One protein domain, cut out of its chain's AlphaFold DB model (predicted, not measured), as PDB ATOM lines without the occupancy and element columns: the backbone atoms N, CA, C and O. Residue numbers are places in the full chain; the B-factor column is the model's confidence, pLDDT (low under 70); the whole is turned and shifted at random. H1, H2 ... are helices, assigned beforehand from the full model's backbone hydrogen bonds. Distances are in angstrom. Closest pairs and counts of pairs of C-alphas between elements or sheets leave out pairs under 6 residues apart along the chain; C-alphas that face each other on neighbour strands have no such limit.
ATOM      1  N   TYR A 212     -21.406 -39.751  20.865       77.12
ATOM      2  CA  TYR A 212     -20.674 -40.001  22.115       77.12
ATOM      3  C   TYR A 212     -19.421 -39.125  22.255       77.12
ATOM      4  O   TYR A 212     -19.231 -38.460  23.274       77.12
ATOM      5  N   MET A 213     -18.602 -39.045  21.204       77.69
ATOM      6  CA  MET A 213     -17.407 -38.189  21.198       77.69
ATOM      7  C   MET A 213     -17.762 -36.708  21.347       77.69
ATOM      8  O   MET A 213     -17.031 -35.955  21.989       77.69
ATOM      9  N   LEU A 214     -18.911 -36.295  20.800       79.81
ATOM     10  CA  LEU A 214     -19.428 -34.940  20.963       79.81
ATOM     11  C   LEU A 214     -19.807 -34.671  22.424       79.81
ATOM     12  O   LEU A 214     -19.401 -33.649  22.972       79.81
ATOM     13  N   PHE A 215     -20.521 -35.600  23.067       82.56
ATOM     14  CA  PHE A 215     -20.876 -35.494  24.482       82.56
ATOM     15  C   PHE A 215     -19.636 -35.450  25.379       82.56
ATOM     16  O   PHE A 215     -19.547 -34.594  26.259       82.56
ATOM     17  N   LEU A 216     -18.644 -36.312  25.128       81.81
ATOM     18  CA  LEU A 216     -17.373 -36.279  25.848       81.81
ATOM     19  C   LEU A 216     -16.667 -34.935  25.674       81.81
ATOM     20  O   LEU A 216     -16.318 -34.296  26.664       81.81
ATOM     21  N   CYS A 217     -16.490 -34.482  24.432       83.69
ATOM     22  CA  CYS A 217     -15.858 -33.198  24.140       83.69
ATOM     23  C   CYS A 217     -16.590 -32.047  24.845       83.69
ATOM     24  O   CYS A 217     -15.953 -31.161  25.419       83.69
ATOM     25  N   GLN A 218     -17.924 -32.072  24.852       84.88
ATOM     26  CA  GLN A 218     -18.745 -31.084  25.542       84.88
ATOM     27  C   GLN A 218     -18.528 -31.130  27.059       84.88
ATOM     28  O   GLN A 218     -18.242 -30.092  27.657       84.88
ATOM     29  N   ALA A 219     -18.607 -32.306  27.684       86.38
ATOM     30  CA  ALA A 219     -18.398 -32.473  29.122       86.38
ATOM     31  C   ALA A 219     -17.001 -31.991  29.551       86.38
ATOM     32  O   ALA A 219     -16.864 -31.214  30.499       86.38
ATOM     33  N   TRP A 220     -15.969 -32.372  28.799       86.94
ATOM     34  CA  TRP A 220     -14.593 -31.932  29.019       86.94
ATOM     35  C   TRP A 220     -14.425 -30.418  28.856       86.94
ATOM     36  O   TRP A 220     -13.753 -29.776  29.665       86.94
ATOM     37  N   THR A 221     -15.074 -29.820  27.858       88.06
ATOM     38  CA  THR A 221     -15.056 -28.364  27.651       88.06
ATOM     39  C   THR A 221     -15.748 -27.627  28.797       88.06
ATOM     40  O   THR A 221     -15.213 -26.641  29.297       88.06
ATOM     41  N   ILE A 222     -16.890 -28.130  29.286       88.81
ATOM     42  CA  ILE A 222     -17.598 -27.553  30.440       88.81
ATOM     43  C   ILE A 222     -16.692 -27.548  31.676       88.81
ATOM     44  O   ILE A 222     -16.570 -26.521  32.343       88.81
ATOM     45  N   ILE A 223     -16.009 -28.660  31.959       89.56
ATOM     46  CA  ILE A 223     -15.074 -28.758  33.088       89.56
ATOM     47  C   ILE A 223     -13.934 -27.737  32.953       89.56
ATOM     48  O   ILE A 223     -13.566 -27.088  33.934       89.56
ATOM     49  N   ARG A 224     -13.396 -27.534  31.744       89.75
ATOM     50  CA  ARG A 224     -12.364 -26.516  31.485       89.75
ATOM     51  C   ARG A 224     -12.877 -25.096  31.722       89.75
ATOM     52  O   ARG A 224     -12.221 -24.336  32.433       89.75
ATOM     53  N   CYS A 225     -14.061 -24.766  31.215       89.38
ATOM     54  CA  CYS A 225     -14.706 -23.480  31.473       89.38
ATOM     55  C   CYS A 225     -14.932 -23.252  32.977       89.38
ATOM     56  O   CYS A 225     -14.666 -22.165  33.482       89.38
ATOM     57  N   LEU A 226     -15.360 -24.281  33.715       89.00
ATOM     58  CA  LEU A 226     -15.509 -24.211  35.171       89.00
ATOM     59  C   LEU A 226     -14.170 -23.965  35.872       89.00
ATOM     60  O   LEU A 226     -14.107 -23.141  36.780       89.00
ATOM     61  N   ASN A 227     -13.098 -24.636  35.444       89.56
ATOM     62  CA  ASN A 227     -11.753 -24.442  35.989       89.56
ATOM     63  C   ASN A 227     -11.291 -22.981  35.827       89.56
ATOM     64  O   ASN A 227     -10.850 -22.367  36.795       89.56
ATOM     65  N   PHE A 228     -11.499 -22.395  34.642       88.12
ATOM     66  CA  PHE A 228     -11.234 -20.976  34.386       88.12
ATOM     67  C   PHE A 228     -12.073 -20.053  35.283       88.12
ATOM     68  O   PHE A 228     -11.537 -19.152  35.928       88.12
ATOM     69  N   SER A 229     -13.385 -20.290  35.369       86.00
ATOM     70  CA  SER A 229     -14.280 -19.483  36.204       86.00
ATOM     71  C   SER A 229     -13.886 -19.529  37.681       86.00
ATOM     72  O   SER A 229     -13.917 -18.503  38.356       86.00
ATOM     73  N   LEU A 230     -13.460 -20.687  38.194       85.12
ATOM     74  CA  LEU A 230     -12.971 -20.813  39.569       85.12
ATOM     75  C   LEU A 230     -11.726 -19.954  39.811       85.12
ATOM     76  O   LEU A 230     -11.653 -19.268  40.833       85.12
ATOM     77  N   ASP A 231     -10.780 -19.942  38.874       84.69
ATOM     78  CA  ASP A 231      -9.589 -19.096  38.975       84.69
ATOM     79  C   ASP A 231      -9.952 -17.604  38.930       84.69
ATOM     80  O   ASP A 231      -9.416 -16.805  39.698       84.69
ATOM     81  N   ARG A 232     -10.946 -17.221  38.119       82.38
ATOM     82  CA  ARG A 232     -11.420 -15.831  38.038       82.38
ATOM     83  C   ARG A 232     -12.135 -15.357  39.294       82.38
ATOM     84  O   ARG A 232     -11.887 -14.240  39.727       82.38
ATOM     85  N   ILE A 233     -12.956 -16.199  39.925       81.75
ATOM     86  CA  ILE A 233     -13.598 -15.846  41.204       81.75
ATOM     87  C   ILE A 233     -12.535 -15.664  42.303       81.75
ATOM     88  O   ILE A 233     -12.759 -14.939  43.264       81.75
ATOM     89  N   ALA A 234     -11.376 -16.331  42.210       79.06
ATOM     90  CA  ALA A 234     -10.282 -16.141  43.169       79.06
ATOM     91  C   ALA A 234      -9.497 -14.829  42.959       79.06
ATOM     92  O   ALA A 234      -8.841 -14.377  43.891       79.06
ATOM     93  N   ALA A 235      -9.588 -14.208  41.777       79.00
ATOM     94  CA  ALA A 235      -8.906 -12.961  41.428       79.00
ATOM     95  C   ALA A 235      -9.902 -11.925  40.851       79.00
ATOM     96  O   ALA A 235      -9.910 -11.683  39.637       79.00
ATOM     97  N   PRO A 236     -10.768 -11.322  41.694       69.69
ATOM     98  CA  PRO A 236     -11.876 -10.470  41.247       69.69
ATOM     99  C   PRO A 236     -11.439  -9.127  40.636       69.69
ATOM    100  O   PRO A 236     -12.193  -8.546  39.860       69.69
ATOM    101  N   ASP A 237     -10.223  -8.656  40.918       64.81
ATOM    102  CA  ASP A 237      -9.828  -7.254  40.691       64.81
ATOM    103  C   ASP A 237      -9.413  -6.909  39.247       64.81
ATOM    104  O   ASP A 237      -9.025  -5.778  38.961       64.81
ATOM    105  N   SER A 238      -9.495  -7.860  38.310       68.88
ATOM    106  CA  SER A 238      -9.130  -7.640  36.903       68.88
ATOM    107  C   SER A 238     -10.314  -7.870  35.967       68.88
ATOM    108  O   SER A 238     -11.015  -8.875  36.065       68.88
ATOM    109  N   ILE A 239     -10.546  -6.940  35.038       72.19
ATOM    110  CA  ILE A 239     -11.468  -7.129  33.908       72.19
ATOM    111  C   ILE A 239     -10.767  -8.054  32.899       72.19
ATOM    112  O   ILE A 239      -9.574  -7.865  32.651       72.19
ATOM    113  N   PRO A 240     -11.458  -9.056  32.319       71.44
ATOM    114  CA  PRO A 240     -10.813  -9.970  31.390       71.44
ATOM    115  C   PRO A 240     -10.403  -9.240  30.108       71.44
ATOM    116  O   PRO A 240     -11.227  -8.638  29.418       71.44
ATOM    117  N   ASN A 241      -9.118  -9.322  29.777       84.38
ATOM    118  CA  ASN A 241      -8.565  -8.752  28.551       84.38
ATOM    119  C   ASN A 241      -8.744  -9.721  27.370       84.38
ATOM    120  O   ASN A 241      -8.841 -10.935  27.557       84.38
ATOM    121  N   LEU A 242      -8.682  -9.218  26.130       86.56
ATOM    122  CA  LEU A 242      -8.749 -10.059  24.922       86.56
ATOM    123  C   LEU A 242      -7.699 -11.187  24.931       86.56
ATOM    124  O   LEU A 242      -7.993 -12.310  24.537       86.56
ATOM    125  N   SER A 243      -6.493 -10.913  25.437       85.88
ATOM    126  CA  SER A 243      -5.438 -11.924  25.591       85.88
ATOM    127  C   SER A 243      -5.845 -13.064  26.527       85.88
ATOM    128  O   SER A 243      -5.483 -14.216  26.294       85.88
ATOM    129  N   GLU A 244      -6.598 -12.768  27.584       86.44
ATOM    130  CA  GLU A 244      -7.074 -13.777  28.530       86.44
ATOM    131  C   GLU A 244      -8.187 -14.623  27.912       86.44
ATOM    132  O   GLU A 244      -8.176 -15.843  28.067       86.44
ATOM    133  N   LEU A 245      -9.075 -14.000  27.130       87.56
ATOM    134  CA  LEU A 245     -10.078 -14.708  26.337       87.56
ATOM    135  C   LEU A 245      -9.424 -15.669  25.333       87.56
ATOM    136  O   LEU A 245      -9.825 -16.825  25.252       87.56
ATOM    137  N   ILE A 246      -8.396 -15.215  24.607       89.25
ATOM    138  CA  ILE A 246      -7.646 -16.055  23.660       89.25
ATOM    139  C   ILE A 246      -6.968 -17.217  24.393       89.25
ATOM    140  O   ILE A 246      -7.052 -18.354  23.938       89.25
ATOM    141  N   THR A 247      -6.351 -16.957  25.549       89.81
ATOM    142  CA  THR A 247      -5.690 -17.999  26.357       89.81
ATOM    143  C   THR A 247      -6.699 -19.017  26.890       89.81
ATOM    144  O   THR A 247      -6.431 -20.214  26.900       89.81
ATOM    145  N   MET A 248      -7.882 -18.561  27.310       89.94
ATOM    146  CA  MET A 248      -8.974 -19.434  27.741       89.94
ATOM    147  C   MET A 248      -9.493 -20.290  26.580       89.94
ATOM    148  O   MET A 248      -9.633 -21.499  26.744       89.94
ATOM    149  N   LEU A 249      -9.701 -19.708  25.392       91.19
ATOM    150  CA  LEU A 249     -10.074 -20.473  24.197       91.19
ATOM    151  C   LEU A 249      -9.007 -21.510  23.837       91.19
ATOM    152  O   LEU A 249      -9.354 -22.654  23.562       91.19
ATOM    153  N   ALA A 250      -7.728 -21.130  23.871       91.25
ATOM    154  CA  ALA A 250      -6.613 -22.036  23.608       91.25
ATOM    155  C   ALA A 250      -6.572 -23.196  24.613       91.25
ATOM    156  O   ALA A 250      -6.362 -24.335  24.218       91.25
ATOM    157  N   TYR A 251      -6.843 -22.923  25.891       91.94
ATOM    158  CA  TYR A 251      -6.959 -23.942  26.931       91.94
ATOM    159  C   TYR A 251      -8.149 -24.888  26.698       91.94
ATOM    160  O   TYR A 251      -8.003 -26.107  26.792       91.94
ATOM    161  N   CYS A 252      -9.326 -24.352  26.364       90.75
ATOM    162  CA  CYS A 252     -10.526 -25.149  26.094       90.75
ATOM    163  C   CYS A 252     -10.389 -26.014  24.836       90.75
ATOM    164  O   CYS A 252     -10.865 -27.147  24.828       90.75
ATOM    165  N   LEU A 253      -9.720 -25.491  23.806       90.12
ATOM    166  CA  LEU A 253      -9.498 -26.141  22.514       90.12
ATOM    167  C   LEU A 253      -8.120 -26.810  22.410       90.12
ATOM    168  O   LEU A 253      -7.668 -27.110  21.305       90.12
ATOM    169  N   TYR A 254      -7.446 -27.037  23.540       90.12
ATOM    170  CA  TYR A 254      -6.110 -27.615  23.551       90.12
ATOM    171  C   TYR A 254      -6.145 -29.051  23.020       90.12
ATOM    172  O   TYR A 254      -6.547 -29.981  23.727       90.12
ATOM    173  N   PHE A 255      -5.740 -29.211  21.758       85.88
ATOM    174  CA  PHE A 255      -5.963 -30.413  20.957       85.88
ATOM    175  C   PHE A 255      -5.503 -31.711  21.635       85.88
ATOM    176  O   PHE A 255      -6.325 -32.629  21.709       85.88
ATOM    177  N   PRO A 256      -4.285 -31.795  22.215       85.69
ATOM    178  CA  PRO A 256      -3.809 -33.026  22.835       85.69
ATOM    179  C   PRO A 256      -4.694 -33.518  23.970       85.69
ATOM    180  O   PRO A 256      -4.720 -34.708  24.207       85.69
ATOM    181  N   THR A 257      -5.430 -32.644  24.663       86.25
ATOM    182  CA  THR A 257      -6.324 -33.068  25.758       86.25
ATOM    183  C   THR A 257      -7.805 -32.866  25.446       86.25
ATOM    184  O   THR A 257      -8.644 -33.146  26.299       86.25
ATOM    185  N   LEU A 258      -8.158 -32.377  24.251       83.44
ATOM    186  CA  LEU A 258      -9.508 -31.905  23.926       83.44
ATOM    187  C   LEU A 258     -10.571 -32.984  24.165       83.44
ATOM    188  O   LEU A 258     -11.538 -32.742  24.886       83.44
ATOM    189  N   ILE A 259     -10.346 -34.164  23.585       74.81
ATOM    190  CA  ILE A 259     -11.244 -35.328  23.661       74.81
ATOM    191  C   ILE A 259     -10.633 -36.423  24.542       74.81
ATOM    192  O   ILE A 259     -11.324 -37.065  25.330       74.81
ATOM    193  N   LEU A 260      -9.327 -36.636  24.399       78.75
ATOM    194  CA  LEU A 260      -8.572 -37.714  25.024       78.75
ATOM    195  C   LEU A 260      -7.415 -37.071  25.774       78.75
ATOM    196  O   LEU A 260      -6.657 -36.348  25.157       78.75
ATOM    197  N   GLY A 261      -7.270 -37.300  27.075       84.06
ATOM    198  CA  GLY A 261      -6.135 -36.779  27.841       84.06
ATOM    199  C   GLY A 261      -6.502 -36.376  29.268       84.06
ATOM    200  O   GLY A 261      -7.687 -36.296  29.600       84.06
ATOM    201  N   PRO A 262      -5.497 -36.154  30.128       89.19
ATOM    202  CA  PRO A 262      -5.727 -35.773  31.513       89.19
ATOM    203  C   PRO A 262      -6.258 -34.339  31.623       89.19
ATOM    204  O   PRO A 262      -5.932 -33.467  30.811       89.19
ATOM    205  N   LEU A 263      -7.034 -34.067  32.676       91.38
ATOM    206  CA  LEU A 263      -7.495 -32.711  32.966       91.38
ATOM    207  C   LEU A 263      -6.329 -31.821  33.416       91.38
ATOM    208  O   LEU A 263      -5.758 -32.022  34.490       91.38
ATOM    209  N   LEU A 264      -6.018 -30.796  32.628       91.19
ATOM    210  CA  LEU A 264      -5.032 -29.777  32.983       91.19
ATOM    211  C   LEU A 264      -5.646 -28.709  33.901       91.19
ATOM    212  O   LEU A 264      -6.846 -28.445  33.870       91.19
ATOM    213  N   SER A 265      -4.819 -28.065  34.726       89.94
ATOM    214  CA  SER A 265      -5.237 -26.868  35.465       89.94
ATOM    215  C   SER A 265      -5.094 -25.625  34.585       89.94
ATOM    216  O   SER A 265      -4.060 -25.493  33.933       89.94
ATOM    217  N   TYR A 266      -6.059 -24.696  34.596       89.56
ATOM    218  CA  TYR A 266      -5.944 -23.453  33.819       89.56
ATOM    219  C   TYR A 266      -4.724 -22.623  34.247       89.56
ATOM    220  O   TYR A 266      -3.975 -22.167  33.387       89.56
ATOM    221  N   GLN A 267      -4.457 -22.499  35.555       87.75
ATOM    222  CA  GLN A 267      -3.260 -21.805  36.055       87.75
ATOM    223  C   GLN A 267      -1.957 -22.414  35.522       87.75
ATOM    224  O   GLN A 267      -1.098 -21.682  35.036       87.75
ATOM    225  N   ASN A 268      -1.836 -23.744  35.571       87.19
ATOM    226  CA  ASN A 268      -0.648 -24.446  35.083       87.19
ATOM    227  C   ASN A 268      -0.511 -24.262  33.573       87.19
ATOM    228  O   ASN A 268       0.550 -23.894  33.099       87.19
ATOM    229  N   PHE A 269      -1.607 -24.415  32.825       90.31
ATOM    230  CA  PHE A 269      -1.603 -24.197  31.383       90.31
ATOM    231  C   PHE A 269      -1.186 -22.767  31.017       90.31
ATOM    232  O   PHE A 269      -0.381 -22.572  30.114       90.31
ATOM    233  N   LYS A 270      -1.695 -21.749  31.720       88.69
ATOM    234  CA  LYS A 270      -1.333 -20.341  31.490       88.69
ATOM    235  C   LYS A 270       0.136 -20.061  31.822       88.69
ATOM    236  O   LYS A 270       0.777 -19.310  31.096       88.69
ATOM    237  N   ALA A 271       0.656 -20.650  32.899       86.75
ATOM    238  CA  ALA A 271       2.065 -20.534  33.259       86.75
ATOM    239  C   ALA A 271       2.956 -21.213  32.206       86.75
ATOM    240  O   ALA A 271       3.843 -20.570  31.650       86.75
ATOM    241  N   ASP A 272       2.652 -22.462  31.866       84.69
ATOM    242  CA  ASP A 272       3.461 -23.306  30.986       84.69
ATOM    243  C   ASP A 272       3.415 -22.840  29.519       84.69
ATOM    244  O   ASP A 272       4.437 -22.799  28.840       84.69
ATOM    245  N   SER A 273       2.252 -22.386  29.035       78.94
ATOM    246  CA  SER A 273       2.089 -21.881  27.657       78.94
ATOM    247  C   SER A 273       2.919 -20.632  27.350       78.94
ATOM    248  O   SER A 273       3.177 -20.333  26.184       78.94
ATOM    249  N   SER A 274       3.375 -19.911  28.377       70.25
ATOM    250  CA  SER A 274       4.247 -18.749  28.206       70.25
ATOM    251  C   SER A 274       5.709 -19.109  27.906       70.25
ATOM    252  O   SER A 274       6.463 -18.244  27.463       70.25
ATOM    253  N   LEU A 275       6.107 -20.376  28.094       67.38
ATOM    254  CA  LEU A 275       7.494 -20.836  27.943       67.38
ATOM    255  C   LEU A 275       7.894 -21.233  26.505       67.38
ATOM    256  O   LEU A 275       9.077 -21.462  26.257       67.38
ATOM    257  N   GLY A 276       6.967 -21.239  25.538       64.25
ATOM    258  CA  GLY A 276       7.251 -21.562  24.129       64.25
ATOM    259  C   GLY A 276       7.516 -23.054  23.864       64.25
ATOM    260  O   GLY A 276       7.538 -23.864  24.788       64.25
ATOM    261  N   LEU A 277       7.701 -23.442  22.592       64.81
ATOM    262  CA  LEU A 277       8.003 -24.836  22.228       64.81
ATOM    263  C   LEU A 277       9.437 -25.223  22.617       64.81
ATOM    264  O   LEU A 277      10.384 -24.494  22.318       64.81
ATOM    265  N   CYS A 278       9.604 -26.412  23.201       63.47
ATOM    266  CA  CYS A 278      10.908 -27.059  23.318       63.47
ATOM    267  C   CYS A 278      11.152 -27.933  22.088       63.47
ATOM    268  O   CYS A 278      10.283 -28.704  21.682       63.47
ATOM    269  N   LEU A 279      12.357 -27.868  21.519       63.12
ATOM    270  CA  LEU A 279      12.810 -28.913  20.608       63.12
ATOM    271  C   LEU A 279      13.109 -30.159  21.442       63.12
ATOM    272  O   LEU A 279      14.143 -30.261  22.103       63.12
ATOM    273  N   VAL A 280      12.170 -31.097  21.431       66.38
ATOM    274  CA  VAL A 280      12.341 -32.396  22.070       66.38
ATOM    275  C   VAL A 280      13.421 -33.180  21.334       66.38
ATOM    276  O   VAL A 280      13.424 -33.255  20.110       66.38
ATOM    277  N   SER A 281      14.341 -33.789  22.083       74.12
ATOM    278  CA  SER A 281      15.353 -34.664  21.493       74.12
ATOM    279  C   SER A 281      14.696 -35.875  20.829       74.12
ATOM    280  O   SER A 281      13.877 -36.549  21.455       74.12
ATOM    281  N   ASP A 282      15.147 -36.229  19.624       75.00
ATOM    282  CA  ASP A 282      14.701 -37.432  18.903       75.00
ATOM    283  C   ASP A 282      14.746 -38.699  19.768       75.00
ATOM    284  O   ASP A 282      13.875 -39.560  19.671       75.00
ATOM    285  N   ARG A 283      15.724 -38.794  20.682       75.38
ATOM    286  CA  ARG A 283      15.843 -39.916  21.626       75.38
ATOM    287  C   ARG A 283      14.688 -39.989  22.620       75.38
ATOM    288  O   ARG A 283      14.223 -41.084  22.907       75.38
ATOM    289  N   PHE A 284      14.229 -38.845  23.123       77.56
ATOM    290  CA  PHE A 284      13.095 -38.773  24.047       77.56
ATOM    291  C   PHE A 284      11.787 -39.119  23.335       77.56
ATOM    292  O   PHE A 284      10.948 -39.840  23.874       77.56
ATOM    293  N   MET A 285      11.624 -38.645  22.099       72.44
ATOM    294  CA  MET A 285      10.455 -38.978  21.293       72.44
ATOM    295  C   MET A 285      10.435 -40.473  20.947       72.44
ATOM    296  O   MET A 285       9.415 -41.127  21.140       72.44
ATOM    297  N   ALA A 286      11.572 -41.047  20.543       78.00
ATOM    298  CA  ALA A 286      11.689 -42.473  20.247       78.00
ATOM    299  C   ALA A 286      11.421 -43.364  21.472       78.00
ATOM    300  O   ALA A 286      10.646 -44.314  21.360       78.00
ATOM    301  N   SER A 287      11.991 -43.042  22.642       77.06
ATOM    302  CA  SER A 287      11.744 -43.806  23.878       77.06
ATOM    303  C   SER A 287      10.280 -43.736  24.310       77.06
ATOM    304  O   SER A 287       9.683 -44.723  24.733       77.06
ATOM    305  N   THR A 288       9.667 -42.568  24.144       72.56
ATOM    306  CA  THR A 288       8.248 -42.374  24.433       72.56
ATOM    307  C   THR A 288       7.370 -43.190  23.490       72.56
ATOM    308  O   THR A 288       6.432 -43.856  23.926       72.56
ATOM    309  N   MET A 289       7.682 -43.175  22.192       74.38
ATOM    310  CA  MET A 289       6.945 -43.949  21.198       74.38
ATOM    311  C   MET A 289       7.071 -45.453  21.444       74.38
ATOM    312  O   MET A 289       6.065 -46.154  21.335       74.38
ATOM    313  N   SER A 290       8.251 -45.952  21.829       78.88
ATOM    314  CA  SER A 290       8.416 -47.363  22.198       78.88
ATOM    315  C   SER A 290       7.615 -47.730  23.446       78.88
ATOM    316  O   SER A 290       6.960 -48.772  23.461       78.88
ATOM    317  N   ASP A 291       7.580 -46.858  24.457       75.56
ATOM    318  CA  ASP A 291       6.789 -47.080  25.670       75.56
ATOM    319  C   ASP A 291       5.284 -47.079  25.374       75.56
ATOM    320  O   ASP A 291       4.540 -47.927  25.875       75.56
ATOM    321  N   CYS A 292       4.817 -46.149  24.537       73.69
ATOM    322  CA  CYS A 292       3.437 -46.105  24.065       73.69
ATOM    323  C   CYS A 292       3.078 -47.358  23.262       73.69
ATOM    324  O   CYS A 292       2.021 -47.940  23.502       73.69
ATOM    325  N   ALA A 293       3.953 -47.807  22.358       77.81
ATOM    326  CA  ALA A 293       3.749 -49.019  21.573       77.81
ATOM    327  C   ALA A 293       3.665 -50.264  22.468       77.81
ATOM    328  O   ALA A 293       2.727 -51.047  22.340       77.81
ATOM    329  N   PHE A 294       4.574 -50.408  23.436       79.12
ATOM    330  CA  PHE A 294       4.538 -51.505  24.403       79.12
ATOM    331  C   PHE A 294       3.230 -51.512  25.210       79.12
ATOM    332  O   PHE A 294       2.585 -52.551  25.356       79.12
ATOM    333  N   LYS A 295       2.779 -50.341  25.680       79.00
ATOM    334  CA  LYS A 295       1.510 -50.198  26.414       79.00
ATOM    335  C   LYS A 295       0.287 -50.474  25.531       79.00
ATOM    336  O   LYS A 295      -0.677 -51.062  26.015       79.00
ATOM    337  N   LEU A 296       0.322 -50.103  24.250       77.25
ATOM    338  CA  LEU A 296      -0.729 -50.407  23.271       77.25
ATOM    339  C   LEU A 296      -0.838 -51.906  22.988       77.25
ATOM    340  O   LEU A 296      -1.950 -52.435  22.946       77.25
ATOM    341  N   VAL A 297       0.299 -52.587  22.830       78.81
ATOM    342  CA  VAL A 297       0.351 -54.047  22.690       78.81
ATOM    343  C   VAL A 297      -0.172 -54.704  23.964       78.81
ATOM    344  O   VAL A 297      -1.039 -55.567  23.889       78.81
ATOM    345  N   SER A 298       0.256 -54.237  25.141       74.31
ATOM    346  CA  SER A 298      -0.262 -54.722  26.423       74.31
ATOM    347  C   SER A 298      -1.777 -54.532  26.551       74.31
ATOM    348  O   SER A 298      -2.449 -55.426  27.061       74.31
ATOM    349  N   LEU A 299      -2.329 -53.404  26.089       78.25
ATOM    350  CA  LEU A 299      -3.773 -53.158  26.067       78.25
ATOM    351  C   LEU A 299      -4.492 -54.122  25.114       78.25
ATOM    352  O   LEU A 299      -5.519 -54.678  25.494       78.25
ATOM    353  N   HIS A 300      -3.946 -54.353  23.916       73.31
ATOM    354  CA  HIS A 300      -4.502 -55.305  22.949       73.31
ATOM    355  C   HIS A 300      -4.488 -56.736  23.485       73.31
ATOM    356  O   HIS A 300      -5.512 -57.413  23.434       73.31
ATOM    357  N   CYS A 301      -3.367 -57.189  24.049       72.88
ATOM    358  CA  CYS A 301      -3.271 -58.505  24.677       72.88
ATOM    359  C   CYS A 301      -4.267 -58.643  25.833       72.88
ATOM    360  O   CYS A 301      -4.900 -59.686  25.982       72.88
ATOM    361  N   HIS A 302      -4.445 -57.583  26.627       73.75
ATOM    362  CA  HIS A 302      -5.401 -57.607  27.724       73.75
ATOM    363  C   HIS A 302      -6.847 -57.665  27.220       73.75
ATOM    364  O   HIS A 302      -7.601 -58.518  27.676       73.75
ATOM    365  N   LEU A 303      -7.217 -56.847  26.230       73.12
ATOM    366  CA  LEU A 303      -8.541 -56.887  25.606       73.12
ATOM    367  C   LEU A 303      -8.836 -58.253  24.970       73.12
ATOM    368  O   LEU A 303      -9.923 -58.793  25.147       73.12
ATOM    369  N   ALA A 304      -7.856 -58.848  24.285       71.56
ATOM    370  CA  ALA A 304      -7.989 -60.200  23.752       71.56
ATOM    371  C   ALA A 304      -8.265 -61.205  24.882       71.56
ATOM    372  O   ALA A 304      -9.215 -61.977  24.798       71.56
ATOM    373  N   SER A 305      -7.509 -61.137  25.983       67.88
ATOM    374  CA  SER A 305      -7.707 -62.029  27.132       67.88
ATOM    375  C   SER A 305      -9.066 -61.852  27.823       67.88
ATOM    376  O   SER A 305      -9.668 -62.841  28.243       67.88
ATOM    377  N   THR A 306      -9.589 -60.624  27.913       67.12
ATOM    378  CA  THR A 306     -10.889 -60.358  28.543       67.12
ATOM    379  C   THR A 306     -12.056 -60.794  27.666       67.12
ATOM    380  O   THR A 306     -13.011 -61.357  28.195       67.12
ATOM    381  N   VAL A 307     -11.965 -60.611  26.344       69.38
ATOM    382  CA  VAL A 307     -12.960 -61.111  25.380       69.38
ATOM    383  C   VAL A 307     -12.970 -62.640  25.354       69.38
ATOM    384  O   VAL A 307     -14.032 -63.248  25.425       69.38
ATOM    385  N   THR A 308     -11.803 -63.292  25.327       64.38
ATOM    386  CA  THR A 308     -11.743 -64.759  25.418       64.38
ATOM    387  C   THR A 308     -12.333 -65.252  26.742       64.38
ATOM    388  O   THR A 308     -13.128 -66.189  26.751       64.38
ATOM    389  N   GLY A 309     -12.015 -64.594  27.862       63.94
ATOM    390  CA  GLY A 309     -12.561 -64.940  29.175       63.94
ATOM    391  C   GLY A 309     -14.078 -64.747  29.285       63.94
ATOM    392  O   GLY A 309     -14.755 -65.577  29.895       63.94
ATOM    393  N   SER A 310     -14.634 -63.691  28.683       65.56
ATOM    394  CA  SER A 310     -16.077 -63.428  28.700       65.56
ATOM    395  C   SER A 310     -16.853 -64.395  27.807       65.56
ATOM    396  O   SER A 310     -17.889 -64.893  28.242       65.56
ATOM    397  N   VAL A 311     -16.325 -64.745  26.626       65.38
ATOM    398  CA  VAL A 311     -16.905 -65.773  25.744       65.38
ATOM    399  C   VAL A 311     -16.931 -67.126  26.452       65.38
ATOM    400  O   VAL A 311     -17.988 -67.740  26.547       65.38
ATOM    401  N   VAL A 312     -15.815 -67.553  27.053       63.28
ATOM    402  CA  VAL A 312     -15.749 -68.816  27.815       63.28
ATOM    403  C   VAL A 312     -16.720 -68.813  29.001       63.28
ATOM    404  O   VAL A 312     -17.369 -69.819  29.285       63.28
ATOM    405  N   THR A 313     -16.870 -67.674  29.683       60.47
ATOM    406  CA  THR A 313     -17.799 -67.532  30.812       60.47
ATOM    407  C   THR A 313     -19.261 -67.599  30.363       60.47
ATOM    408  O   THR A 313     -20.055 -68.280  31.009       60.47
ATOM    409  N   ALA A 314     -19.608 -66.947  29.250       61.44
ATOM    410  CA  ALA A 314     -20.948 -66.968  28.669       61.44
ATOM    411  C   ALA A 314     -21.325 -68.366  28.149       61.44
ATOM    412  O   ALA A 314     -22.409 -68.858  28.450       61.44
ATOM    413  N   SER A 315     -20.404 -69.052  27.464       60.62
ATOM    414  CA  SER A 315     -20.590 -70.437  27.009       60.62
ATOM    415  C   SER A 315     -20.675 -71.440  28.165       60.62
ATOM    416  O   SER A 315     -21.333 -72.464  28.049       60.62
ATOM    417  N   GLY A 316     -20.038 -71.163  29.307       58.25
ATOM    418  CA  GLY A 316     -20.157 -71.994  30.509       58.25
ATOM    419  C   GLY A 316     -21.443 -71.762  31.315       58.25
ATOM    420  O   GLY A 316     -21.792 -72.594  32.148       58.25
ATOM    421  N   LEU A 317     -22.132 -70.635  31.102       54.84
ATOM    422  CA  LEU A 317     -23.415 -70.288  31.731       54.84
ATOM    423  C   LEU A 317     -24.606 -70.958  31.037       54.84
ATOM    424  O   LEU A 317     -25.611 -71.217  31.689       54.84
ATOM    425  N   THR A 318     -24.490 -71.283  29.747       54.72
ATOM    426  CA  THR A 318     -25.529 -72.017  29.006       54.72
ATOM    427  C   THR A 318     -25.551 -73.513  29.330       54.72
ATOM    428  O   THR A 318     -26.553 -74.172  29.075       54.72
ATOM    429  N   ILE A 319     -24.468 -74.051  29.904       56.88
ATOM    430  CA  ILE A 319     -24.278 -75.495  30.131       56.88
ATOM    431  C   ILE A 319     -24.579 -75.908  31.587       56.88
ATOM    432  O   ILE A 319     -24.860 -77.076  31.847       56.88
ATOM    433  N   VAL A 320     -24.558 -74.982  32.556       56.50
ATOM    434  CA  VAL A 320     -24.700 -75.308  33.991       56.50
ATOM    435  C   VAL A 320     -26.029 -74.774  34.555       56.50
ATOM    436  O   VAL A 320     -26.267 -73.570  34.464       56.50
ATOM    437  N   PRO A 321     -26.885 -75.614  35.182       55.12
ATOM    438  CA  PRO A 321     -28.173 -75.179  35.722       55.12
ATOM    439  C   PRO A 321     -28.039 -74.085  36.791       55.12
ATOM    440  O   PRO A 321     -27.184 -74.150  37.678       55.12
ATOM    441  N   LEU A 322     -28.958 -73.115  36.733       55.78
ATOM    442  CA  LEU A 322     -29.035 -71.873  37.521       55.78
ATOM    443  C   LEU A 322     -29.045 -72.054  39.059       55.78
ATOM    444  O   LEU A 322     -28.934 -71.077  39.792       55.78
ATOM    445  N   THR A 323     -29.159 -73.278  39.580       52.59
ATOM    446  CA  THR A 323     -29.449 -73.537  41.000       52.59
ATOM    447  C   THR A 323     -28.250 -73.973  41.854       52.59
ATOM    448  O   THR A 323     -28.359 -73.945  43.075       52.59
ATOM    449  N   TRP A 324     -27.086 -74.304  41.275       49.84
ATOM    450  CA  TRP A 324     -25.984 -74.943  42.029       49.84
ATOM    451  C   TRP A 324     -24.735 -74.095  42.296       49.84
ATOM    452  O   TRP A 324     -23.723 -74.632  42.749       49.84
ATOM    453  N   SER A 325     -24.724 -72.783  42.030       52.16
ATOM    454  CA  SER A 325     -23.419 -72.111  42.016       52.16
ATOM    455  C   SER A 325     -23.360 -70.616  42.332       52.16
ATOM    456  O   SER A 325     -22.563 -69.904  41.731       52.16
ATOM    457  N   LEU A 326     -24.056 -70.131  43.372       53.72
ATOM    458  CA  LEU A 326     -23.785 -68.787  43.925       53.72
ATOM    459  C   LEU A 326     -22.273 -68.560  44.119       53.72
ATOM    460  O   LEU A 326     -21.746 -67.550  43.674       53.72
ATOM    461  N   ARG A 327     -21.523 -69.523  44.668       54.47
ATOM    462  CA  ARG A 327     -20.066 -69.384  44.859       54.47
ATOM    463  C   ARG A 327     -19.257 -69.290  43.555       54.47
ATOM    464  O   ARG A 327     -18.263 -68.565  43.519       54.47
ATOM    465  N   TRP A 328     -19.682 -69.960  42.484       52.88
ATOM    466  CA  TRP A 328     -18.991 -69.903  41.189       52.88
ATOM    467  C   TRP A 328     -19.391 -68.678  40.370       52.88
ATOM    468  O   TRP A 328     -18.544 -68.103  39.690       52.88
ATOM    469  N   VAL A 329     -20.643 -68.230  40.486       59.47
ATOM    470  CA  VAL A 329     -21.113 -66.960  39.923       59.47
ATOM    471  C   VAL A 329     -20.364 -65.794  40.575       59.47
ATOM    472  O   VAL A 329     -19.797 -64.980  39.855       59.47
ATOM    473  N   HIS A 330     -20.230 -65.759  41.909       61.22
ATOM    474  CA  HIS A 330     -19.434 -64.729  42.596       61.22
ATOM    475  C   HIS A 330     -17.959 -64.748  42.159       61.22
ATOM    476  O   HIS A 330     -17.405 -63.702  41.835       61.22
ATOM    477  N   GLY A 331     -17.322 -65.924  42.083       62.47
ATOM    478  CA  GLY A 331     -15.930 -66.039  41.629       62.47
ATOM    479  C   GLY A 331     -15.708 -65.540  40.194       62.47
ATOM    480  O   GLY A 331     -14.749 -64.815  39.933       62.47
ATOM    481  N   ARG A 332     -16.624 -65.867  39.273       63.88
ATOM    482  CA  ARG A 332     -16.567 -65.431  37.865       63.88
ATOM    483  C   ARG A 332     -16.848 -63.935  37.709       63.88
ATOM    484  O   ARG A 332     -16.112 -63.261  36.991       63.88
ATOM    485  N   CYS A 333     -17.838 -63.396  38.422       65.25
ATOM    486  CA  CYS A 333     -18.135 -61.960  38.429       65.25
ATOM    487  C   CYS A 333     -16.974 -61.135  39.005       65.25
ATOM    488  O   CYS A 333     -16.649 -60.080  38.466       65.25
ATOM    489  N   ASN A 334     -16.298 -61.637  40.044       71.75
ATOM    490  CA  ASN A 334     -15.124 -60.979  40.625       71.75
ATOM    491  C   ASN A 334     -13.943 -60.944  39.642       71.75
ATOM    492  O   ASN A 334     -13.299 -59.907  39.488       71.75
ATOM    493  N   GLY A 335     -13.683 -62.055  38.940       73.00
ATOM    494  CA  GLY A 335     -12.655 -62.115  37.896       73.00
ATOM    495  C   GLY A 335     -12.959 -61.177  36.726       73.00
ATOM    496  O   GLY A 335     -12.084 -60.433  36.287       73.00
ATOM    497  N   LEU A 336     -14.216 -61.146  36.274       72.81
ATOM    498  CA  LEU A 336     -14.662 -60.243  35.213       72.81
ATOM    499  C   LEU A 336     -14.534 -58.770  35.625       72.81
ATOM    500  O   LEU A 336     -13.998 -57.972  34.861       72.81
ATOM    501  N   GLY A 337     -14.967 -58.414  36.838       76.44
ATOM    502  CA  GLY A 337     -14.848 -57.056  37.369       76.44
ATOM    503  C   GLY A 337     -13.393 -56.599  37.494       76.44
ATOM    504  O   GLY A 337     -13.060 -55.480  37.106       76.44
ATOM    505  N   TYR A 338     -12.500 -57.482  37.950       80.94
ATOM    506  CA  TYR A 338     -11.064 -57.201  37.998       80.94
ATOM    507  C   TYR A 338     -10.479 -56.962  36.600       80.94
ATOM    508  O   TYR A 338      -9.811 -55.952  36.373       80.94
ATOM    509  N   CYS A 339     -10.774 -57.847  35.648       76.94
ATOM    510  CA  CYS A 339     -10.366 -57.709  34.251       76.94
ATOM    511  C   CYS A 339     -10.893 -56.410  33.617       76.94
ATOM    512  O   CYS A 339     -10.158 -55.712  32.918       76.94
ATOM    513  N   MET A 340     -12.141 -56.036  33.903       79.12
ATOM    514  CA  MET A 340     -12.733 -54.783  33.431       79.12
ATOM    515  C   MET A 340     -12.024 -53.559  34.026       79.12
ATOM    516  O   MET A 340     -11.710 -52.615  33.299       79.12
ATOM    517  N   GLY A 341     -11.704 -53.587  35.323       82.56
ATOM    518  CA  GLY A 341     -10.939 -52.529  35.986       82.56
ATOM    519  C   GLY A 341      -9.517 -52.384  35.434       82.56
ATOM    520  O   GLY A 341      -9.044 -51.267  35.217       82.56
ATOM    521  N   GLN A 342      -8.847 -53.501  35.144       83.44
ATOM    522  CA  GLN A 342      -7.518 -53.511  34.527       83.44
ATOM    523  C   GLN A 342      -7.538 -52.970  33.097       83.44
ATOM    524  O   GLN A 342      -6.694 -52.146  32.737       83.44
ATOM    525  N   PHE A 343      -8.537 -53.356  32.301       80.75
ATOM    526  CA  PHE A 343      -8.760 -52.783  30.977       80.75
ATOM    527  C   PHE A 343      -8.981 -51.269  31.043       80.75
ATOM    528  O   PHE A 343      -8.327 -50.517  30.318       80.75
ATOM    529  N   PHE A 344      -9.849 -50.809  31.948       82.00
ATOM    530  CA  PHE A 344     -10.132 -49.386  32.129       82.00
ATOM    531  C   PHE A 344      -8.867 -48.604  32.502       82.00
ATOM    532  O   PHE A 344      -8.558 -47.584  31.892       82.00
ATOM    533  N   MET A 345      -8.063 -49.123  33.428       86.75
ATOM    534  CA  MET A 345      -6.779 -48.529  33.787       86.75
ATOM    535  C   MET A 345      -5.801 -48.486  32.603       86.75
ATOM    536  O   MET A 345      -5.233 -47.428  32.328       86.75
ATOM    537  N   LEU A 346      -5.594 -49.598  31.886       83.62
ATOM    538  CA  LEU A 346      -4.674 -49.655  30.743       83.62
ATOM    539  C   LEU A 346      -5.087 -48.684  29.631       83.62
ATOM    540  O   LEU A 346      -4.226 -48.000  29.074       83.62
ATOM    541  N   LYS A 347      -6.393 -48.560  29.363       83.06
ATOM    542  CA  LYS A 347      -6.945 -47.575  28.424       83.06
ATOM    543  C   LYS A 347      -6.473 -46.163  28.789       83.06
ATOM    544  O   LYS A 347      -5.969 -45.442  27.931       83.06
ATOM    545  N   TYR A 348      -6.560 -45.780  30.061       86.38
ATOM    546  CA  TYR A 348      -6.124 -44.459  30.525       86.38
ATOM    547  C   TYR A 348      -4.602 -44.312  30.529       86.38
ATOM    548  O   TYR A 348      -4.106 -43.264  30.130       86.38
ATOM    549  N   VAL A 349      -3.840 -45.345  30.903       86.06
ATOM    550  CA  VAL A 349      -2.367 -45.318  30.832       86.06
ATOM    551  C   VAL A 349      -1.887 -45.045  29.404       86.06
ATOM    552  O   VAL A 349      -0.961 -44.257  29.214       86.06
ATOM    553  N   VAL A 350      -2.524 -45.658  28.403       83.31
ATOM    554  CA  VAL A 350      -2.210 -45.436  26.987       83.31
ATOM    555  C   VAL A 350      -2.643 -44.041  26.541       83.31
ATOM    556  O   VAL A 350      -1.810 -43.279  26.052       83.31
ATOM    557  N   MET A 351      -3.919 -43.685  26.726       84.62
ATOM    558  CA  MET A 351      -4.464 -42.414  26.232       84.62
ATOM    559  C   MET A 351      -3.807 -41.211  26.921       84.62
ATOM    560  O   MET A 351      -3.368 -40.283  26.248       84.62
ATOM    561  N   TYR A 352      -3.699 -41.226  28.254       87.62
ATOM    562  CA  TYR A 352      -3.089 -40.125  29.008       87.62
ATOM    563  C   TYR A 352      -1.574 -40.117  28.862       87.62
ATOM    564  O   TYR A 352      -0.985 -39.044  28.863       87.62
ATOM    565  N   GLY A 353      -0.944 -41.285  28.705       83.38
ATOM    566  CA  GLY A 353       0.482 -41.376  28.410       83.38
ATOM    567  C   GLY A 353       0.820 -40.709  27.081       83.38
ATOM    568  O   GLY A 353       1.637 -39.796  27.056       83.38
ATOM    569  N   LEU A 354       0.137 -41.099  25.999       82.50
ATOM    570  CA  LEU A 354       0.360 -40.527  24.670       82.50
ATOM    571  C   LEU A 354       0.126 -39.012  24.676       82.50
ATOM    572  O   LEU A 354       1.019 -38.237  24.344       82.50
ATOM    573  N   MET A 355      -1.048 -38.578  25.127       86.75
ATOM    574  CA  MET A 355      -1.410 -37.161  25.102       86.75
ATOM    575  C   MET A 355      -0.593 -36.320  26.086       86.75
ATOM    576  O   MET A 355      -0.229 -35.187  25.781       86.75
ATOM    577  N   GLY A 356      -0.238 -36.885  27.240       85.56
ATOM    578  CA  GLY A 356       0.645 -36.244  28.210       85.56
ATOM    579  C   GLY A 356       2.056 -36.038  27.666       85.56
ATOM    580  O   GLY A 356       2.666 -35.015  27.953       85.56
ATOM    581  N   THR A 357       2.561 -36.952  26.837       81.44
ATOM    582  CA  THR A 357       3.887 -36.790  26.222       81.44
ATOM    583  C   THR A 357       3.908 -35.737  25.122       81.44
ATOM    584  O   THR A 357       4.870 -34.978  25.033       81.44
ATOM    585  N   ILE A 358       2.825 -35.622  24.341       84.06
ATOM    586  CA  ILE A 358       2.646 -34.522  23.381       84.06
ATOM    587  C   ILE A 358       2.593 -33.187  24.134       84.06
ATOM    588  O   ILE A 358       3.275 -32.244  23.751       84.06
ATOM    589  N   ALA A 359       1.863 -33.125  25.251       86.88
ATOM    590  CA  ALA A 359       1.830 -31.924  26.082       86.88
ATOM    591  C   ALA A 359       3.210 -31.567  26.655       86.88
ATOM    592  O   ALA A 359       3.621 -30.412  26.593       86.88
ATOM    593  N   GLN A 360       3.974 -32.555  27.128       83.31
ATOM    594  CA  GLN A 360       5.347 -32.342  27.595       83.31
ATOM    595  C   GLN A 360       6.279 -31.861  26.479       83.31
ATOM    596  O   GLN A 360       7.166 -31.050  26.743       83.31
ATOM    597  N   ALA A 361       6.071 -32.310  25.238       81.88
ATOM    598  CA  ALA A 361       6.814 -31.804  24.088       81.88
ATOM    599  C   ALA A 361       6.564 -30.307  23.842       81.88
ATOM    600  O   ALA A 361       7.463 -29.577  23.427       81.88
ATOM    601  N   GLU A 362       5.367 -29.834  24.176       83.75
ATOM    602  CA  GLU A 362       4.981 -28.424  24.133       83.75
ATOM    603  C   GLU A 362       5.297 -27.668  25.441       83.75
ATOM    604  O   GLU A 362       4.781 -26.573  25.649       83.75
ATOM    605  N   ASN A 363       6.142 -28.227  26.324       84.38
ATOM    606  CA  ASN A 363       6.459 -27.708  27.665       84.38
ATOM    607  C   ASN A 363       5.260 -27.577  28.620       84.38
ATOM    608  O   ASN A 363       5.359 -26.907  29.646       84.38
ATOM    609  N   ILE A 364       4.140 -28.236  28.332       87.19
ATOM    610  CA  ILE A 364       2.963 -28.238  29.200       87.19
ATOM    611  C   ILE A 364       3.049 -29.428  30.152       87.19
ATOM    612  O   ILE A 364       3.078 -30.593  29.741       87.19
ATOM    613  N   ASN A 365       3.065 -29.151  31.456       86.38
ATOM    614  CA  ASN A 365       3.197 -30.192  32.461       86.38
ATOM    615  C   ASN A 365       1.857 -30.915  32.686       86.38
ATOM    616  O   ASN A 365       0.973 -30.444  33.411       86.38
ATOM    617  N   ALA A 366       1.707 -32.081  32.062       87.88
ATOM    618  CA  ALA A 366       0.535 -32.930  32.230       87.88
ATOM    619  C   ALA A 366       0.568 -33.732  33.555       87.88
ATOM    620  O   ALA A 366       1.636 -34.179  33.983       87.88
ATOM    621  N   PRO A 367      -0.596 -33.972  34.198       90.00
ATOM    622  CA  PRO A 367      -0.720 -34.883  35.335       90.00
ATOM    623  C   PRO A 367      -0.196 -36.288  35.032       90.00
ATOM    624  O   PRO A 367      -0.156 -36.725  33.880       90.00
ATOM    625  N   ARG A 368       0.171 -37.026  36.084       87.62
ATOM    626  CA  ARG A 368       0.693 -38.386  35.930       87.62
ATOM    627  C   ARG A 368      -0.417 -39.343  35.493       87.62
ATOM    628  O   ARG A 368      -1.586 -39.165  35.828       87.62
ATOM    629  N   HIS A 369      -0.032 -40.387  34.762       86.38
ATOM    630  CA  HIS A 369      -0.942 -41.468  34.383       86.38
ATOM    631  C   HIS A 369      -1.370 -42.305  35.610       86.38
ATOM    632  O   HIS A 369      -0.663 -42.297  36.628       86.38
ATOM    633  N   PRO A 370      -2.475 -43.074  35.517       87.81
ATOM    634  CA  PRO A 370      -2.954 -43.896  36.623       87.81
ATOM    635  C   PRO A 370      -1.903 -44.864  37.171       87.81
ATOM    636  O   PRO A 370      -1.071 -45.401  36.428       87.81
ATOM    637  N   LYS A 371      -1.980 -45.131  38.479       88.94
ATOM    638  CA  LYS A 371      -1.275 -46.254  39.121       88.94
ATOM    639  C   LYS A 371      -2.003 -47.576  38.871       88.94
ATOM    640  O   LYS A 371      -3.199 -47.595  38.597       88.94
ATOM    641  N   CYS A 372      -1.275 -48.688  39.020       87.62
ATOM    642  CA  CYS A 372      -1.844 -50.018  38.833       87.62
ATOM    643  C   CYS A 372      -2.982 -50.303  39.825       87.62
ATOM    644  O   CYS A 372      -2.728 -50.303  41.029       87.62
ATOM    645  N   ILE A 373      -4.193 -50.601  39.337       87.31
ATOM    646  CA  ILE A 373      -5.359 -50.865  40.193       87.31
ATOM    647  C   ILE A 373      -5.154 -52.094  41.092       87.31
ATOM    648  O   ILE A 373      -5.575 -52.075  42.241       87.31
ATOM    649  N   ALA A 374      -4.403 -53.106  40.639       85.94
ATOM    650  CA  ALA A 374      -4.053 -54.270  41.465       85.94
ATOM    651  C   ALA A 374      -3.112 -53.957  42.633       85.94
ATOM    652  O   ALA A 374      -3.008 -54.748  43.564       85.94
ATOM    653  N   ARG A 375      -2.394 -52.830  42.583       90.25
ATOM    654  CA  ARG A 375      -1.464 -52.427  43.646       90.25
ATOM    655  C   ARG A 375      -2.134 -51.549  44.703       90.25
ATOM    656  O   ARG A 375      -1.557 -51.325  45.764       90.25
ATOM    657  N   ILE A 376      -3.314 -51.012  44.415       88.69
ATOM    658  CA  ILE A 376      -4.010 -50.084  45.302       88.69
ATOM    659  C   ILE A 376      -4.918 -50.888  46.233       88.69
ATOM    660  O   ILE A 376      -5.899 -51.472  45.791       88.69
ATOM    661  N   SER A 377      -4.600 -50.898  47.528       86.56
ATOM    662  CA  SER A 377      -5.404 -51.572  48.557       86.56
ATOM    663  C   SER A 377      -6.441 -50.657  49.220       86.56
ATOM    664  O   SER A 377      -7.399 -51.147  49.811       86.56
ATOM    665  N   LEU A 378      -6.274 -49.333  49.119       91.94
ATOM    666  CA  LEU A 378      -7.157 -48.337  49.728       91.94
ATOM    667  C   LEU A 378      -8.003 -47.625  48.674       91.94
ATOM    668  O   LEU A 378      -7.489 -47.083  47.694       91.94
ATOM    669  N   TYR A 379      -9.308 -47.537  48.918       87.81
ATOM    670  CA  TYR A 379     -10.213 -46.854  47.993       87.81
ATOM    671  C   TYR A 379      -9.939 -45.342  47.909       87.81
ATOM    672  O   TYR A 379     -10.057 -44.743  46.844       87.81
ATOM    673  N   SER A 380      -9.482 -44.721  49.001       88.88
ATOM    674  CA  SER A 380      -9.031 -43.321  49.009       88.88
ATOM    675  C   SER A 380      -7.858 -43.075  48.050       88.88
ATOM    676  O   SER A 380      -7.828 -42.058  47.354       88.88
ATOM    677  N   ASP A 381      -6.924 -44.023  47.963       90.69
ATOM    678  CA  ASP A 381      -5.798 -43.965  47.031       90.69
ATOM    679  C   ASP A 381      -6.243 -44.182  45.585       90.69
ATOM    680  O   ASP A 381      -5.690 -43.557  44.678       90.69
ATOM    681  N   MET A 382      -7.268 -45.008  45.360       89.25
ATOM    682  CA  MET A 382      -7.849 -45.193  44.031       89.25
ATOM    683  C   MET A 382      -8.339 -43.851  43.475       89.25
ATOM    684  O   MET A 382      -7.900 -43.444  42.403       89.25
ATOM    685  N   TRP A 383      -9.141 -43.099  44.233       87.81
ATOM    686  CA  TRP A 383      -9.614 -41.774  43.806       87.81
ATOM    687  C   TRP A 383      -8.491 -40.763  43.576       87.81
ATOM    688  O   TRP A 383      -8.591 -39.928  42.681       87.81
ATOM    689  N   ARG A 384      -7.422 -40.828  44.373       91.00
ATOM    690  CA  ARG A 384      -6.308 -39.877  44.297       91.00
ATOM    691  C   ARG A 384      -5.374 -40.129  43.115       91.00
ATOM    692  O   ARG A 384      -4.815 -39.178  42.572       91.00
ATOM    693  N   TYR A 385      -5.147 -41.395  42.765       90.31
ATOM    694  CA  TYR A 385      -4.111 -41.794  41.807       90.31
ATOM    695  C   TYR A 385      -4.643 -42.409  40.515       90.31
ATOM    696  O   TYR A 385      -3.832 -42.702  39.638       90.31
ATOM    697  N   PHE A 386      -5.951 -42.640  40.387       88.50
ATOM    698  CA  PHE A 386      -6.538 -43.114  39.137       88.50
ATOM    699  C   PHE A 386      -6.604 -41.989  38.091       88.50
ATOM    700  O   PHE A 386      -6.049 -42.122  37.003       88.50
ATOM    701  N   ASP A 387      -7.202 -40.851  38.455       90.38
ATOM    702  CA  ASP A 387      -7.206 -39.629  37.646       90.38
ATOM    703  C   ASP A 387      -6.830 -38.428  38.517       90.38
ATOM    704  O   ASP A 387      -7.654 -37.813  39.196       90.38
ATOM    705  N   GLU A 388      -5.542 -38.105  38.503       90.88
ATOM    706  CA  GLU A 388      -4.990 -37.019  39.300       90.88
ATOM    707  C   GLU A 388      -5.543 -35.643  38.884       90.88
ATOM    708  O   GLU A 388      -5.757 -34.775  39.737       90.88
ATOM    709  N   GLY A 389      -5.780 -35.429  37.585       90.50
ATOM    710  CA  GLY A 389      -6.261 -34.153  37.056       90.50
ATOM    711  C   GLY A 389      -7.686 -33.866  37.517       90.50
ATOM    712  O   GLY A 389      -7.964 -32.805  38.090       90.50
ATOM    713  N   LEU A 390      -8.576 -34.845  37.336       89.88
ATOM    714  CA  LEU A 390      -9.960 -34.758  37.789       89.88
ATOM    715  C   LEU A 390     -10.043 -34.663  39.316       89.88
ATOM    716  O   LEU A 390     -10.766 -33.814  39.836       89.88
ATOM    717  N   TYR A 391      -9.258 -35.461  40.043       91.81
ATOM    718  CA  TYR A 391      -9.207 -35.420  41.505       91.81
ATOM    719  C   TYR A 391      -8.843 -34.024  42.036       91.81
ATOM    720  O   TYR A 391      -9.545 -33.472  42.886       91.81
ATOM    721  N   ARG A 392      -7.787 -33.399  41.493       90.31
ATOM    722  CA  ARG A 392      -7.367 -32.035  41.868       90.31
ATOM    723  C   ARG A 392      -8.433 -30.986  41.547       90.31
ATOM    724  O   ARG A 392      -8.556 -29.992  42.261       90.31
ATOM    725  N   PHE A 393      -9.188 -31.165  40.467       90.19
ATOM    726  CA  PHE A 393     -10.309 -30.289  40.127       90.19
ATOM    727  C   PHE A 393     -11.481 -30.444  41.106       90.19
ATOM    728  O   PHE A 393     -11.951 -29.446  41.654       90.19
ATOM    729  N   LEU A 394     -11.902 -31.680  41.388       89.56
ATOM    730  CA  LEU A 394     -12.990 -31.970  42.324       89.56
ATOM    731  C   LEU A 394     -12.678 -31.454  43.729       89.56
ATOM    732  O   LEU A 394     -13.522 -30.797  44.337       89.56
ATOM    733  N   LEU A 395     -11.450 -31.669  44.214       89.00
ATOM    734  CA  LEU A 395     -11.010 -31.119  45.494       89.00
ATOM    735  C   LEU A 395     -11.108 -29.599  45.531       89.00
ATOM    736  O   LEU A 395     -11.571 -29.062  46.527       89.00
ATOM    737  N   ARG A 396     -10.718 -28.892  44.464       85.75
ATOM    738  CA  ARG A 396     -10.823 -27.426  44.423       85.75
ATOM    739  C   ARG A 396     -12.271 -26.945  44.493       85.75
ATOM    740  O   ARG A 396     -12.550 -25.981  45.204       85.75
ATOM    741  N   ILE A 397     -13.197 -27.621  43.810       84.50
ATOM    742  CA  ILE A 397     -14.632 -27.305  43.894       84.50
ATOM    743  C   ILE A 397     -15.168 -27.563  45.299       84.50
ATOM    744  O   ILE A 397     -15.830 -26.699  45.877       84.50
ATOM    745  N   LEU A 398     -14.904 -28.758  45.831       83.25
ATOM    746  CA  LEU A 398     -15.404 -29.184  47.131       83.25
ATOM    747  C   LEU A 398     -14.847 -28.302  48.234       83.25
ATOM    748  O   LEU A 398     -15.631 -27.749  48.996       83.25
ATOM    749  N   ALA A 399     -13.529 -28.102  48.263       76.88
ATOM    750  CA  ALA A 399     -12.863 -27.213  49.200       76.88
ATOM    751  C   ALA A 399     -13.531 -25.839  49.192       76.88
ATOM    752  O   ALA A 399     -13.951 -25.361  50.237       76.88
ATOM    753  N   ARG A 400     -13.755 -25.236  48.018       68.75
ATOM    754  CA  ARG A 400     -14.391 -23.919  47.944       68.75
ATOM    755  C   ARG A 400     -15.802 -23.912  48.530       68.75
ATOM    756  O   ARG A 400     -16.076 -23.049  49.350       68.75
ATOM    757  N   LYS A 401     -16.662 -24.880  48.183       64.31
ATOM    758  CA  LYS A 401     -18.018 -24.995  48.760       64.31
ATOM    759  C   LYS A 401     -17.986 -25.231  50.274       64.31
ATOM    760  O   LYS A 401     -18.750 -24.610  51.003       64.31
ATOM    761  N   LEU A 402     -17.089 -26.095  50.742       57.62
ATOM    762  CA  LEU A 402     -16.877 -26.392  52.159       57.62
ATOM    763  C   LEU A 402     -16.216 -25.252  52.930       57.62
ATOM    764  O   LEU A 402     -16.299 -25.279  54.144       57.62
ATOM    765  N   TYR A 403     -15.593 -24.268  52.281       54.12
ATOM    766  CA  TYR A 403     -15.170 -23.027  52.933       54.12
ATOM    767  C   TYR A 403     -16.290 -21.978  52.924       54.12
ATOM    768  O   TYR A 403     -16.398 -21.219  53.880       54.12
ATOM    769  N   THR A 404     -17.185 -21.964  51.927       52.22
ATOM    770  CA  THR A 404     -18.356 -21.068  51.946       52.22
ATOM    771  C   THR A 404     -19.420 -21.502  52.954       52.22
ATOM    772  O   THR A 404     -20.028 -20.645  53.581       52.22
ATOM    773  N   ILE A 405     -19.652 -22.805  53.149       51.44
ATOM    774  CA  ILE A 405     -20.672 -23.328  54.082       51.44
ATOM    775  C   ILE A 405     -20.415 -22.927  55.554       51.44
ATOM    776  O   ILE A 405     -21.320 -22.361  56.161       51.44
ATOM    777  N   PRO A 406     -19.225 -23.132  56.153       47.44
ATOM    778  CA  PRO A 406     -18.943 -22.694  57.515       47.44
ATOM    779  C   PRO A 406     -18.840 -21.173  57.609       47.44
ATOM    780  O   PRO A 406     -19.225 -20.626  58.631       47.44
ATOM    781  N   VAL A 407     -18.410 -20.467  56.556       48.25
ATOM    782  CA  VAL A 407     -18.435 -18.995  56.535       48.25
ATOM    783  C   VAL A 407     -19.873 -18.468  56.523       48.25
ATOM    784  O   VAL A 407     -20.157 -17.511  57.224       48.25
ATOM    785  N   ILE A 408     -20.817 -19.117  55.835       47.09
ATOM    786  CA  ILE A 408     -22.247 -18.765  55.899       47.09
ATOM    787  C   ILE A 408     -22.847 -19.126  57.267       47.09
ATOM    788  O   ILE A 408     -23.646 -18.358  57.787       47.09
TER     789      ILE A 408
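What this domain is: This is residues 212 to 408 of the 461 residues of the protein "Hypothetical protein" of Timema cristinae (UniProt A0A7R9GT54). A long helical hairpin, H5 and H6, reaches away from a small cluster of crossed helices, H1 to H4, which meets it through H3 near the last residues of H6. After H6 the chain folds back along that helix to the short H7, and H8 then passes near H1, with residues 401 to 408 sticking out. The printed part has 197 residues with eight named helices, H1 to H8 in order along the chain, and no named strand; its class is all helix. It is loose, with a radius of gyration of the C-alphas of 21.4 A, and spans 70 by 55 by 32 A.

Where its parts are: H1, residues 212 to 234, begins at C-alpha 212 (-20.674, -40.001, 22.115) and is 33.5 A long. H2 is residues 242 to 252, H3 residues 255 to 258 and H4 residues 266 to 275. H5, residues 282 to 317, begins at C-alpha 282 (14.701, -37.432, 18.903); H6 is residues 326 to 361, and each of these two is 51.9 A long. H7 is residues 379 to 386. H8, residues 388 to 408, is 30.1 A long and ends at C-alpha 408 (-22.247, -18.765, 55.899).

How they stand to each other: H1 is the hub. Its residues 221 to 228 touch H2, closest at the C-alphas of Thr 221 and Cys 252, 5.8 A apart; the two form a hairpin at a steep tilt of 41 degrees, opposite ways. Its residues 224 to 231 touch H4, about perpendicular at 88 degrees, with the closest C-alphas, Phe 228 and Tyr 266, 5.9 A apart. H1 and H3 only just touch, with 3 pairs of C-alphas within 8 A, closest at Cys 217 and Leu 258, 6.5 A. H3 also touches H6, at its residues 355 to 359 alone; the closest C-alphas, Pro 256 and Met 355, are 5.3 A apart. H5 and H6 touch as a hairpin, a shallow tilt of 19 degrees, opposite ways, closest at the C-alphas of Leu 299 and Leu 346, 5.9 A. H7 is close to H6 but not clearly touching it, with the C-alphas of Met 345 and Phe 386 closest at 7.6 A. H8 is close to H1 but not clearly touching it, closest at the C-alphas of Asn 227 and Phe 393, 7.3 A. H1 and H6 are apart. Every O i to N i+4 pair is within hydrogen-bond range in H1, H2, H5, H6 and H7, against 4 of 6 in H4 and 16 of 17 in H8; H3 is too short for such a pair.

The domain as a whole: The two C-alphas farthest apart, those of Asp 237 and Ile 319, are 70.5 A apart. The printed part has no cut, and the one long link, H6 to H7, has 17 residues. Mean pLDDT of the printed part is 78.1; residues 236 to 238, 275 to 280, 305 to 333 and 400 to 408 are under 70.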